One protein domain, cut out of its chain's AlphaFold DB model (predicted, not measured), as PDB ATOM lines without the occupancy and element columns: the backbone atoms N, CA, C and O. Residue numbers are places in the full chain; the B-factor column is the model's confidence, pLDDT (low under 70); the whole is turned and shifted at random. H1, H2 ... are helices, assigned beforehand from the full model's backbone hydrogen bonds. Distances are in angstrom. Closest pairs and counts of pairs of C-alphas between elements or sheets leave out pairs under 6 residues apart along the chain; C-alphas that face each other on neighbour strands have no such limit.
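What this domain is: This is residues 29 to 118 of the 309 residues of an uncharacterized protein of Halobacteriovorax sp (UniProt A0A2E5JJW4). Five helices string out in a loose rod: H2, the longest, runs along one side, H1 is near it, and H3 turns off its last turn toward the middle, where H4 packs on H3. Residues 110 to 118, mostly H5, stick out at the far end. The printed part has 90 residues, all helix in class, in order H1 to H5, with a radius of gyration of the C-alphas of 15.1 A and spans of 50 by 23 by 21 A.

How they stand to each other: H2, residues 54 to 70, only just touches H3, residues 74 to 80, only at the corner by their link, with 3 pairs of C-alphas within 8 A, Arg 68 and Tyr 74 closest at 5.9 A. H3 touches H4, residues 87 to 96, at a steep tilt of 63 degrees; the closest C-alphas, Ala 77 and Leu 94, are 6.5 A apart. H3 and H5, residues 103 to 116, are close but not clearly touching, C-alphas 76 and 105 being 7.5 A apart. H1, residues 38 to 47, is near H2. Every O i to N i+4 pair is within hydrogen-bond range in H1, H3, H4 and H5, and 12 of 13 in H2.

Where its parts are: H2 measures 24.8 A, H5 19.8 A. C-alpha 38 opens H1 at (23.937, -28.284, 40.621); C-alpha 116 ends H5 at (17.066, -38.217, 13.107).

The domain as a whole: C-alphas 29 and 118, the farthest apart, are 50.4 A apart. The printed part has no cut, no link is long, and no printed residue is under 70 in pLDDT.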
ATOM      1  N   LYS A  29      21.532 -28.055  55.967       94.69
ATOM      2  CA  LYS A  29      21.565 -29.105  56.990       94.69
ATOM      3  C   LYS A  29      22.436 -30.299  56.594       94.69
ATOM      4  O   LYS A  29      23.218 -30.769  57.409       94.69
ATOM      5  N   PHE A  30      22.309 -30.782  55.360       95.44
ATOM      6  CA  PHE A  30      22.875 -32.069  54.938       95.44
ATOM      7  C   PHE A  30      24.061 -31.955  53.974       95.44
ATOM      8  O   PHE A  30      24.800 -32.921  53.802       95.44
ATOM      9  N   CYS A  31      24.247 -30.802  53.322       95.00
ATOM     10  CA  CYS A  31      25.209 -30.631  52.228       95.00
ATOM     11  C   CYS A  31      26.232 -29.515  52.490       95.00
ATOM     12  O   CYS A  31      26.755 -28.914  51.548       95.00
ATOM     13  N   GLN A  32      26.538 -29.230  53.760       93.31
ATOM     14  CA  GLN A  32      27.608 -28.294  54.114       93.31
ATOM     15  C   GLN A  32      28.951 -28.792  53.560       93.31
ATOM     16  O   GLN A  32      29.270 -29.974  53.655       93.31
ATOM     17  N   GLY A  33      29.726 -27.903  52.935       90.88
ATOM     18  CA  GLY A  33      31.012 -28.251  52.313       90.88
ATOM     19  C   GLY A  33      30.918 -28.915  50.931       90.88
ATOM     20  O   GLY A  33      31.944 -29.091  50.277       90.88
ATOM     21  N   VAL A  34      29.716 -29.227  50.433       92.62
ATOM     22  CA  VAL A  34      29.530 -29.707  49.055       92.62
ATOM     23  C   VAL A  34      29.690 -28.532  48.078       92.62
ATOM     24  O   VAL A  34      29.113 -27.463  48.310       92.62
ATOM     25  N   PRO A  35      30.435 -28.692  46.964       91.19
ATOM     26  CA  PRO A  35      30.538 -27.657  45.941       91.19
ATOM     27  C   PRO A  35      29.157 -27.171  45.487       91.19
ATOM     28  O   PRO A  35      28.298 -27.971  45.119       91.19
ATOM     29  N   LYS A  36      28.952 -25.849  45.455       85.56
ATOM     30  CA  LYS A  36      27.652 -25.210  45.149       85.56
ATOM     31  C   LYS A  36      27.241 -25.281  43.669       85.56
ATOM     32  O   LYS A  36      26.513 -24.423  43.179       85.56
ATOM     33  N   ASN A  37      27.712 -26.285  42.938       86.00
ATOM     34  CA  ASN A  37      27.218 -26.571  41.601       86.00
ATOM     35  C   ASN A  37      26.037 -27.549  41.683       86.00
ATOM     36  O   ASN A  37      25.910 -28.337  42.620       86.00
ATOM     37  N   ARG A  38      25.172 -27.496  40.668       82.25
ATOM     38  CA  ARG A  38      23.937 -28.284  40.621       82.25
ATOM     39  C   ARG A  38      24.173 -29.780  40.834       82.25
ATOM     40  O   ARG A  38      23.404 -30.415  41.541       82.25
ATOM     41  N   GLN A  39      25.212 -30.335  40.219       81.88
ATOM     42  CA  GLN A  39      25.430 -31.775  40.193       81.88
ATOM     43  C   GLN A  39      25.811 -32.327  41.568       81.88
ATOM     44  O   GLN A  39      25.250 -33.332  42.003       81.88
ATOM     45  N   GLU A  40      26.754 -31.680  42.249       87.19
ATOM     46  CA  GLU A  40      27.222 -32.140  43.559       87.19
ATOM     47  C   GLU A  40      26.144 -31.957  44.633       87.19
ATOM     48  O   GLU A  40      25.910 -32.861  45.440       87.19
ATOM     49  N   LEU A  41      25.388 -30.855  44.572       89.75
ATOM     50  CA  LEU A  41      24.228 -30.651  45.441       89.75
ATOM     51  C   LEU A  41      23.115 -31.674  45.175       89.75
ATOM     52  O   LEU A  41      22.570 -32.233  46.125       89.75
ATOM     53  N   ASP A  42      22.802 -31.980  43.912       87.62
ATOM     54  CA  ASP A  42      21.775 -32.974  43.580       87.62
ATOM     55  C   ASP A  42      22.145 -34.380  44.069       87.62
ATOM     56  O   ASP A  42      21.268 -35.082  44.583       87.62
ATOM     57  N   LYS A  43      23.427 -34.770  43.974       86.81
ATOM     58  CA  LYS A  43      23.941 -36.035  44.527       86.81
ATOM     59  C   LYS A  43      23.816 -36.083  46.046       86.81
ATOM     60  O   LYS A  43      23.397 -37.103  46.591       86.81
ATOM     61  N   CYS A  44      24.188 -35.003  46.734       92.69
ATOM     62  CA  CYS A  44      24.086 -34.935  48.188       92.69
ATOM     63  C   CYS A  44      22.626 -35.032  48.662       92.69
ATOM     64  O   CYS A  44      22.309 -35.829  49.548       92.69
ATOM     65  N   LEU A  45      21.720 -34.286  48.028       91.94
ATOM     66  CA  LEU A  45      20.293 -34.329  48.346       91.94
ATOM     67  C   LEU A  45      19.671 -35.700  48.034       91.94
ATOM     68  O   LEU A  45      18.824 -36.164  48.790       91.94
ATOM     69  N   ASP A  46      20.100 -36.384  46.966       88.38
ATOM     70  CA  ASP A  46      19.641 -37.749  46.663       88.38
ATOM     71  C   ASP A  46      20.058 -38.769  47.737       88.38
ATOM     72  O   ASP A  46      19.269 -39.659  48.059       88.38
ATOM     73  N   LYS A  47      21.252 -38.634  48.330       91.19
ATOM     74  CA  LYS A  47      21.694 -39.500  49.443       91.19
ATOM     75  C   LYS A  47      20.844 -39.314  50.701       91.19
ATOM     76  O   LYS A  47      20.597 -40.283  51.409       91.19
ATOM     77  N   ASN A  48      20.354 -38.098  50.935       93.94
ATOM     78  CA  ASN A  48      19.562 -37.736  52.113       93.94
ATOM     79  C   ASN A  48      18.050 -37.678  51.829       93.94
ATOM     80  O   ASN A  48      17.291 -37.142  52.631       93.94
ATOM     81  N   VAL A  49      17.581 -38.233  50.703       90.12
ATOM     82  CA  VAL A  49      16.209 -38.040  50.184       90.12
ATOM     83  C   VAL A  49      15.094 -38.349  51.194       90.12
ATOM     84  O   VAL A  49      14.044 -37.705  51.180       90.12
ATOM     85  N   LYS A  50      15.316 -39.314  52.096       93.56
ATOM     86  CA  LYS A  50      14.349 -39.707  53.133       93.56
ATOM     87  C   LYS A  50      14.183 -38.635  54.214       93.56
ATOM     88  O   LYS A  50      13.072 -38.446  54.707       93.56
ATOM     89  N   GLU A  51      15.247 -37.897  54.511       95.44
ATOM     90  CA  GLU A  51      15.332 -36.909  55.594       95.44
ATOM     91  C   GLU A  51      15.055 -35.471  55.138       95.44
ATOM     92  O   GLU A  51      14.929 -34.578  55.973       95.44
ATOM     93  N   LEU A  52      14.915 -35.245  53.825       94.75
ATOM     94  CA  LEU A  52      14.606 -33.924  53.277       94.75
ATOM     95  C   LEU A  52      13.265 -33.386  53.797       94.75
ATOM     96  O   LEU A  52      12.284 -34.132  53.940       94.75
ATOM     97  N   GLY A  53      13.204 -32.073  54.003       95.69
ATOM     98  CA  GLY A  53      11.990 -31.352  54.351       95.69
ATOM     99  C   GLY A  53      10.911 -31.422  53.257       95.69
ATOM    100  O   GLY A  53      11.209 -31.655  52.079       95.69
ATOM    101  N   PRO A  54       9.633 -31.193  53.616       94.12
ATOM    102  CA  PRO A  54       8.506 -31.314  52.688       94.12
ATOM    103  C   PRO A  54       8.618 -30.364  51.487       94.12
ATOM    104  O   PRO A  54       8.287 -30.754  50.368       94.12
ATOM    105  N   SER A  55       9.152 -29.152  51.688       92.81
ATOM    106  CA  SER A  55       9.357 -28.174  50.609       92.81
ATOM    107  C   SER A  55      10.352 -28.676  49.553       92.81
ATOM    108  O   SER A  55      10.052 -28.667  48.356       92.81
ATOM    109  N   CYS A  56      11.506 -29.206  49.976       94.50
ATOM    110  CA  CYS A  56      12.497 -29.735  49.044       94.50
ATOM    111  C   CYS A  56      12.024 -31.019  48.358       94.50
ATOM    112  O   CYS A  56      12.237 -31.178  47.153       94.50
ATOM    113  N   LYS A  57      11.335 -31.914  49.083       93.44
ATOM    114  CA  LYS A  57      10.714 -33.113  48.494       93.44
ATOM    115  C   LYS A  57       9.740 -32.737  47.378       93.44
ATOM    116  O   LYS A  57       9.912 -33.202  46.252       93.44
ATOM    117  N   ALA A  58       8.814 -31.813  47.644       92.75
ATOM    118  CA  ALA A  58       7.850 -31.339  46.652       92.75
ATOM    119  C   ALA A  58       8.532 -30.709  45.422       92.75
ATOM    120  O   ALA A  58       8.157 -30.987  44.280       92.75
ATOM    121  N   ALA A  59       9.580 -29.904  45.626       91.94
ATOM    122  CA  ALA A  59      10.332 -29.303  44.525       91.94
ATOM    123  C   ALA A  59      11.052 -30.352  43.660       91.94
ATOM    124  O   ALA A  59      11.001 -30.283  42.427       91.94
ATOM    125  N   ARG A  60      11.689 -31.353  44.283       90.19
ATOM    126  CA  ARG A  60      12.369 -32.450  43.571       90.19
ATOM    127  C   ARG A  60      11.380 -33.341  42.821       90.19
ATOM    128  O   ARG A  60      11.668 -33.743  41.694       90.19
ATOM    129  N   GLU A  61      10.215 -33.617  43.398       90.31
ATOM    130  CA  GLU A  61       9.146 -34.374  42.739       90.31
ATOM    131  C   GLU A  61       8.566 -33.624  41.537       90.31
ATOM    132  O   GLU A  61       8.452 -34.200  40.452       90.31
ATOM    133  N   SER A  62       8.281 -32.327  41.692       90.94
ATOM    134  CA  SER A  62       7.830 -31.463  40.595       90.94
ATOM    135  C   SER A  62       8.852 -31.429  39.458       90.94
ATOM    136  O   SER A  62       8.502 -31.640  38.293       90.94
ATOM    137  N   PHE A  63      10.136 -31.262  39.785       88.75
ATOM    138  CA  PHE A  63      11.206 -31.313  38.794       88.75
ATOM    139  C   PHE A  63      11.269 -32.678  38.095       88.75
ATOM    140  O   PHE A  63      11.295 -32.744  36.865       88.75
ATOM    141  N   ALA A  64      11.230 -33.779  38.848       89.19
ATOM    142  CA  ALA A  64      11.250 -35.122  38.278       89.19
ATOM    143  C   ALA A  64      10.053 -35.368  37.343       89.19
ATOM    144  O   ALA A  64      10.227 -35.963  36.279       89.19
ATOM    145  N   LYS A  65       8.854 -34.872  37.684       91.88
ATOM    146  CA  LYS A  65       7.670 -34.934  36.814       91.88
ATOM    147  C   LYS A  65       7.913 -34.208  35.487       91.88
ATOM    148  O   LYS A  65       7.775 -34.823  34.431       91.88
ATOM    149  N   GLN A  66       8.377 -32.959  35.537       92.06
ATOM    150  CA  GLN A  66       8.689 -32.168  34.338       92.06
ATOM    151  C   GLN A  66       9.754 -32.837  33.455       92.06
ATOM    152  O   GLN A  66       9.671 -32.818  32.223       92.06
ATOM    153  N   VAL A  67      10.770 -33.457  34.063       90.38
ATOM    154  CA  VAL A  67      11.803 -34.165  33.301       90.38
ATOM    155  C   VAL A  67      11.250 -35.442  32.679       90.38
ATOM    156  O   VAL A  67      11.507 -35.672  31.500       90.38
ATOM    157  N   ARG A  68      10.456 -36.246  33.397       90.50
ATOM    158  CA  ARG A  68       9.822 -37.468  32.855       90.50
ATOM    159  C   ARG A  68       8.863 -37.182  31.703       90.50
ATOM    160  O   ARG A  68       8.709 -38.009  30.801       90.50
ATOM    161  N   GLU A  69       8.224 -36.017  31.690       91.00
ATOM    162  CA  GLU A  69       7.390 -35.588  30.565       91.00
ATOM    163  C   GLU A  69       8.212 -35.503  29.271       91.00
ATOM    164  O   GLU A  69       7.800 -36.053  28.249       91.00
ATOM    165  N   LYS A  70       9.419 -34.926  29.336       90.50
ATOM    166  CA  LYS A  70      10.295 -34.694  28.169       90.50
ATOM    167  C   LYS A  70      11.326 -35.806  27.924       90.50
ATOM    168  O   LYS A  70      11.809 -35.983  26.801       90.50
ATOM    169  N   ASN A  71      11.681 -36.572  28.948       93.19
ATOM    170  CA  ASN A  71      12.720 -37.594  28.927       93.19
ATOM    171  C   ASN A  71      12.238 -38.874  29.619       93.19
ATOM    172  O   ASN A  71      12.372 -39.050  30.827       93.19
ATOM    173  N   LYS A  72      11.736 -39.810  28.816       96.06
ATOM    174  CA  LYS A  72      11.303 -41.144  29.241       96.06
ATOM    175  C   LYS A  72      12.464 -42.023  29.712       96.06
ATOM    176  O   LYS A  72      12.222 -43.044  30.337       96.06
ATOM    177  N   CYS A  73      13.708 -41.617  29.454       95.88
ATOM    178  CA  CYS A  73      14.909 -42.274  29.967       95.88
ATOM    179  C   CYS A  73      15.382 -41.733  31.319       95.88
ATOM    180  O   CYS A  73      16.453 -42.125  31.769       95.88
ATOM    181  N   TYR A  74      14.647 -40.817  31.955       93.25
ATOM    182  CA  TYR A  74      15.087 -40.182  33.198       93.25
ATOM    183  C   TYR A  74      15.340 -41.187  34.327       93.25
ATOM    184  O   TYR A  74      16.429 -41.200  34.897       93.25
ATOM    185  N   ASP A  75      14.368 -42.055  34.612       93.31
ATOM    186  CA  ASP A  75      14.493 -43.019  35.709       93.31
ATOM    187  C   ASP A  75      15.570 -44.073  35.411       93.31
ATOM    188  O   ASP A  75      16.354 -44.420  36.292       93.31
ATOM    189  N   ASP A  76      15.692 -44.503  34.151       96.12
ATOM    190  CA  ASP A  76      16.771 -45.398  33.722       96.12
ATOM    191  C   ASP A  76      18.151 -44.736  33.863       96.12
ATOM    192  O   ASP A  76      19.100 -45.365  34.330       96.12
ATOM    193  N   ALA A  77      18.279 -43.456  33.505       94.31
ATOM    194  CA  ALA A  77      19.525 -42.708  33.657       94.31
ATOM    195  C   ALA A  77      19.900 -42.551  35.134       94.31
ATOM    196  O   ALA A  77      21.055 -42.767  35.491       94.31
ATOM    197  N   LYS A  78      18.928 -42.245  36.003       90.38
ATOM    198  CA  LYS A  78      19.153 -42.173  37.451       90.38
ATOM    199  C   LYS A  78      19.562 -43.531  38.026       90.38
ATOM    200  O   LYS A  78      20.440 -43.591  38.878       90.38
ATOM    201  N   LYS A  79      18.947 -44.620  37.557       93.06
ATOM    202  CA  LYS A  79      19.201 -45.977  38.055       93.06
ATOM    203  C   LYS A  79      20.552 -46.539  37.613       93.06
ATOM    204  O   LYS A  79      21.226 -47.178  38.410       93.06
ATOM    205  N   PHE A  80      20.924 -46.343  36.350       95.00
ATOM    206  CA  PHE A  80      22.079 -47.020  35.751       95.00
ATOM    207  C   PHE A  80      23.282 -46.108  35.497       95.00
ATOM    208  O   PHE A  80      24.373 -46.619  35.262       95.00
ATOM    209  N   CYS A  81      23.092 -44.786  35.499       93.94
ATOM    210  CA  CYS A  81      24.071 -43.817  34.996       93.94
ATOM    211  C   CYS A  81      24.231 -42.585  35.905       93.94
ATOM    212  O   CYS A  81      24.595 -41.511  35.423       93.94
ATOM    213  N   SER A  82      23.940 -42.710  37.204       86.94
ATOM    214  CA  SER A  82      23.999 -41.608  38.183       86.94
ATOM    215  C   SER A  82      25.409 -41.062  38.435       86.94
ATOM    216  O   SER A  82      25.562 -39.937  38.908       86.94
ATOM    217  N   ASP A  83      26.441 -41.832  38.097       85.62
ATOM    218  CA  ASP A  83      27.852 -41.456  38.195       85.62
ATOM    219  C   ASP A  83      28.329 -40.589  37.015       85.62
ATOM    220  O   ASP A  83      29.396 -39.974  37.077       85.62
ATOM    221  N   LYS A  84      27.546 -40.513  35.931       90.31
ATOM    222  CA  LYS A  84      27.931 -39.807  34.705       90.31
ATOM    223  C   LYS A  84      27.709 -38.305  34.834       90.31
ATOM    224  O   LYS A  84      26.663 -37.848  35.287       90.31
ATOM    225  N   GLN A  85      28.708 -37.534  34.405       81.75
ATOM    226  CA  GLN A  85      28.723 -36.083  34.601       81.75
ATOM    227  C   GLN A  85      28.232 -35.295  33.387       81.75
ATOM    228  O   GLN A  85      27.608 -34.249  33.546       81.75
ATOM    229  N   SER A  86      28.452 -35.807  32.175       86.56
ATOM    230  CA  SER A  86      28.001 -35.144  30.952       86.56
ATOM    231  C   SER A  86      26.813 -35.858  30.310       86.56
ATOM    232  O   SER A  86      26.642 -37.074  30.411       86.56
ATOM    233  N   VAL A  87      26.011 -35.107  29.548       87.19
ATOM    234  CA  VAL A  87      24.923 -35.666  28.722       87.19
ATOM    235  C   VAL A  87      25.456 -36.712  27.734       87.19
ATOM    236  O   VAL A  87      24.769 -37.688  27.430       87.19
ATOM    237  N   LYS A  88      26.685 -36.535  27.235       92.12
ATOM    238  CA  LYS A  88      27.345 -37.501  26.347       92.12
ATOM    239  C   LYS A  88      27.593 -38.825  27.075       92.12
ATOM    240  O   LYS A  88      27.235 -39.871  26.536       92.12
ATOM    241  N   ASP A  89      28.114 -38.772  28.297       94.38
ATOM    242  CA  ASP A  89      28.432 -39.964  29.093       94.38
ATOM    243  C   ASP A  89      27.172 -40.679  29.578       94.38
ATOM    244  O   ASP A  89      27.106 -41.905  29.529       94.38
ATOM    245  N   VAL A  90      26.133 -39.928  29.965       92.69
ATOM    246  CA  VAL A  90      24.815 -40.495  30.291       92.69
ATOM    247  C   VAL A  90      24.252 -41.242  29.081       92.69
ATOM    248  O   VAL A  90      23.822 -42.386  29.209       92.69
ATOM    249  N   ASN A  91      24.292 -40.646  27.886       91.94
ATOM    250  CA  ASN A  91      23.805 -41.307  26.673       91.94
ATOM    251  C   ASN A  91      24.626 -42.554  26.312       91.94
ATOM    252  O   ASN A  91      24.042 -43.563  25.913       91.94
ATOM    253  N   ALA A  92      25.952 -42.508  26.468       95.38
ATOM    254  CA  ALA A  92      26.823 -43.664  26.258       95.38
ATOM    255  C   ALA A  92      26.525 -44.788  27.266       95.38
ATOM    256  O   ALA A  92      26.375 -45.945  26.879       95.38
ATOM    257  N   CYS A  93      26.340 -44.446  28.542       97.19
ATOM    258  CA  CYS A  93      25.965 -45.390  29.590       97.19
ATOM    259  C   CYS A  93      24.584 -46.022  29.347       97.19
ATOM    260  O   CYS A  93      24.437 -47.244  29.430       97.19
ATOM    261  N   LEU A  94      23.580 -45.223  28.967       96.00
ATOM    262  CA  LEU A  94      22.266 -45.730  28.563       96.00
ATOM    263  C   LEU A  94      22.379 -46.649  27.341       96.00
ATOM    264  O   LEU A  94      21.631 -47.611  27.216       96.00
ATOM    265  N   GLN A  95      23.292 -46.365  26.409       93.94
ATOM    266  CA  GLN A  95      23.529 -47.234  25.259       93.94
ATOM    267  C   GLN A  95      24.159 -48.572  25.665       93.94
ATOM    268  O   GLN A  95      23.699 -49.611  25.201       93.94
ATOM    269  N   ALA A  96      25.142 -48.563  26.566       96.50
ATOM    270  CA  ALA A  96      25.745 -49.781  27.106       96.50
ATOM    271  C   ALA A  96      24.727 -50.641  27.881       96.50
ATOM    272  O   ALA A  96      24.783 -51.866  27.849       96.50
ATOM    273  N   ASN A  97      23.742 -50.000  28.518       96.38
ATOM    274  CA  ASN A  97      22.683 -50.666  29.273       96.38
ATOM    275  C   ASN A  97      21.386 -50.875  28.479       96.38
ATOM    276  O   ASN A  97      20.359 -51.161  29.087       96.38
ATOM    277  N   VAL A  98      21.398 -50.777  27.140       95.38
ATOM    278  CA  VAL A  98      20.173 -50.757  26.313       95.38
ATOM    279  C   VAL A  98      19.203 -51.911  26.604       95.38
ATOM    280  O   VAL A  98      17.998 -51.695  26.660       95.38
ATOM    281  N   LYS A  99      19.714 -53.118  26.874       95.81
ATOM    282  CA  LYS A  99      18.897 -54.308  27.178       95.81
ATOM    283  C   LYS A  99      18.187 -54.245  28.538       95.81
ATOM    284  O   LYS A  99      17.252 -55.001  28.761       95.81
ATOM    285  N   LYS A 100      18.645 -53.377  29.443       96.94
ATOM    286  CA  LYS A 100      18.121 -53.202  30.808       96.94
ATOM    287  C   LYS A 100      17.194 -51.987  30.939       96.94
ATOM    288  O   LYS A 100      16.655 -51.761  32.018       96.94
ATOM    289  N   LEU A 101      17.048 -51.190  29.877       97.19
ATOM    290  CA  LEU A 101      16.239 -49.972  29.897       97.19
ATOM    291  C   LEU A 101      14.744 -50.290  29.888       97.19
ATOM    292  O   LEU A 101      14.300 -51.304  29.346       97.19
ATOM    293  N   SER A 102      13.957 -49.368  30.431       97.38
ATOM    294  CA  SER A 102      12.504 -49.428  30.382       97.38
ATOM    295  C   SER A 102      11.970 -49.392  28.943       97.38
ATOM    296  O   SER A 102      12.542 -48.765  28.044       97.38
ATOM    297  N   LYS A 103      10.792 -50.000  28.731       97.38
ATOM    298  CA  LYS A 103      10.070 -49.938  27.446       97.38
ATOM    299  C   LYS A 103       9.836 -48.491  26.993       97.38
ATOM    300  O   LYS A 103       9.975 -48.192  25.812       97.38
ATOM    301  N   ALA A 104       9.527 -47.592  27.929       96.12
ATOM    302  CA  ALA A 104       9.281 -46.180  27.645       96.12
ATOM    303  C   ALA A 104      10.545 -45.456  27.146       96.12
ATOM    304  O   ALA A 104      10.483 -44.721  26.157       96.12
ATOM    305  N   CYS A 105      11.700 -45.691  27.778       96.62
ATOM    306  CA  CYS A 105      12.968 -45.142  27.303       96.62
ATOM    307  C   CYS A 105      13.348 -45.701  25.928       96.62
ATOM    308  O   CYS A 105      13.723 -44.937  25.037       96.62
ATOM    309  N   LEU A 106      13.208 -47.015  25.724       96.12
ATOM    310  CA  LEU A 106      13.486 -47.653  24.435       96.12
ATOM    311  C   LEU A 106      12.602 -47.093  23.317       96.12
ATOM    312  O   LEU A 106      13.123 -46.725  22.263       96.12
ATOM    313  N   ALA A 107      11.301 -46.941  23.567       95.62
ATOM    314  CA  ALA A 107      10.371 -46.335  22.620       95.62
ATOM    315  C   ALA A 107      10.775 -44.895  22.265       95.62
ATOM    316  O   ALA A 107      10.840 -44.552  21.086       95.62
ATOM    317  N   GLN A 108      11.139 -44.069  23.255       94.88
ATOM    318  CA  GLN A 108      11.611 -42.707  22.991       94.88
ATOM    319  C   GLN A 108      12.928 -42.691  22.199       94.88
ATOM    320  O   GLN A 108      13.106 -41.851  21.312       94.88
ATOM    321  N   LYS A 109      13.876 -43.586  22.513       93.31
ATOM    322  CA  LYS A 109      15.143 -43.701  21.770       93.31
ATOM    323  C   LYS A 109      14.881 -44.074  20.311       93.31
ATOM    324  O   LYS A 109      15.464 -43.449  19.428       93.31
ATOM    325  N   GLU A 110      13.975 -45.013  20.061       91.81
ATOM    326  CA  GLU A 110      13.598 -45.423  18.708       91.81
ATOM    327  C   GLU A 110      12.855 -44.314  17.951       91.81
ATOM    328  O   GLU A 110      13.173 -44.029  16.799       91.81
ATOM    329  N   GLU A 111      11.931 -43.602  18.597       92.19
ATOM    330  CA  GLU A 111      11.250 -42.448  17.999       92.19
ATOM    331  C   GLU A 111      12.251 -41.348  17.601       92.19
ATOM    332  O   GLU A 111      12.221 -40.827  16.482       92.19
ATOM    333  N   LYS A 112      13.196 -41.023  18.494       92.12
ATOM    334  CA  LYS A 112      14.276 -40.066  18.211       92.12
ATOM    335  C   LYS A 112      15.178 -40.550  17.078       92.12
ATOM    336  O   LYS A 112      15.595 -39.728  16.262       92.12
ATOM    337  N   ARG A 113      15.480 -41.849  17.011       91.25
ATOM    338  CA  ARG A 113      16.254 -42.449  15.918       91.25
ATOM    339  C   ARG A 113      15.524 -42.291  14.587       91.25
ATOM    340  O   ARG A 113      16.101 -41.698  13.684       91.25
ATOM    341  N   LYS A 114      14.248 -42.685  14.499       90.50
ATOM    342  CA  LYS A 114      13.415 -42.520  13.293       90.50
ATOM    343  C   LYS A 114      13.321 -41.062  12.840       90.50
ATOM    344  O   LYS A 114      13.387 -40.785  11.651       90.50
ATOM    345  N   LYS A 115      13.234 -40.108  13.772       90.62
ATOM    346  CA  LYS A 115      13.241 -38.670  13.448       90.62
ATOM    347  C   LYS A 115      14.592 -38.176  12.923       90.62
ATOM    348  O   LYS A 115      14.625 -37.355  12.011       90.62
ATOM    349  N   ARG A 116      15.707 -38.632  13.506       92.50
ATOM    350  CA  ARG A 116      17.066 -38.217  13.107       92.50
ATOM    351  C   ARG A 116      17.530 -38.879  11.816       92.50
ATOM    352  O   ARG A 116      18.234 -38.249  11.035       92.50
ATOM    353  N   LEU A 117      17.164 -40.141  11.624       94.25
ATOM    354  CA  LEU A 117      17.576 -40.987  10.511       94.25
ATOM    355  C   LEU A 117      16.334 -41.582   9.822       94.25
ATOM    356  O   LEU A 117      16.158 -42.799   9.789       94.25
ATOM    357  N   PRO A 118      15.461 -40.737   9.244       95.06
ATOM    358  CA  PRO A 118      14.188 -41.176   8.665       95.06
ATOM    359  C   PRO A 118      14.350 -42.132   7.482       95.06
ATOM    360  O   PRO A 118      13.418 -42.851   7.150       95.06
TER     361      PRO A 118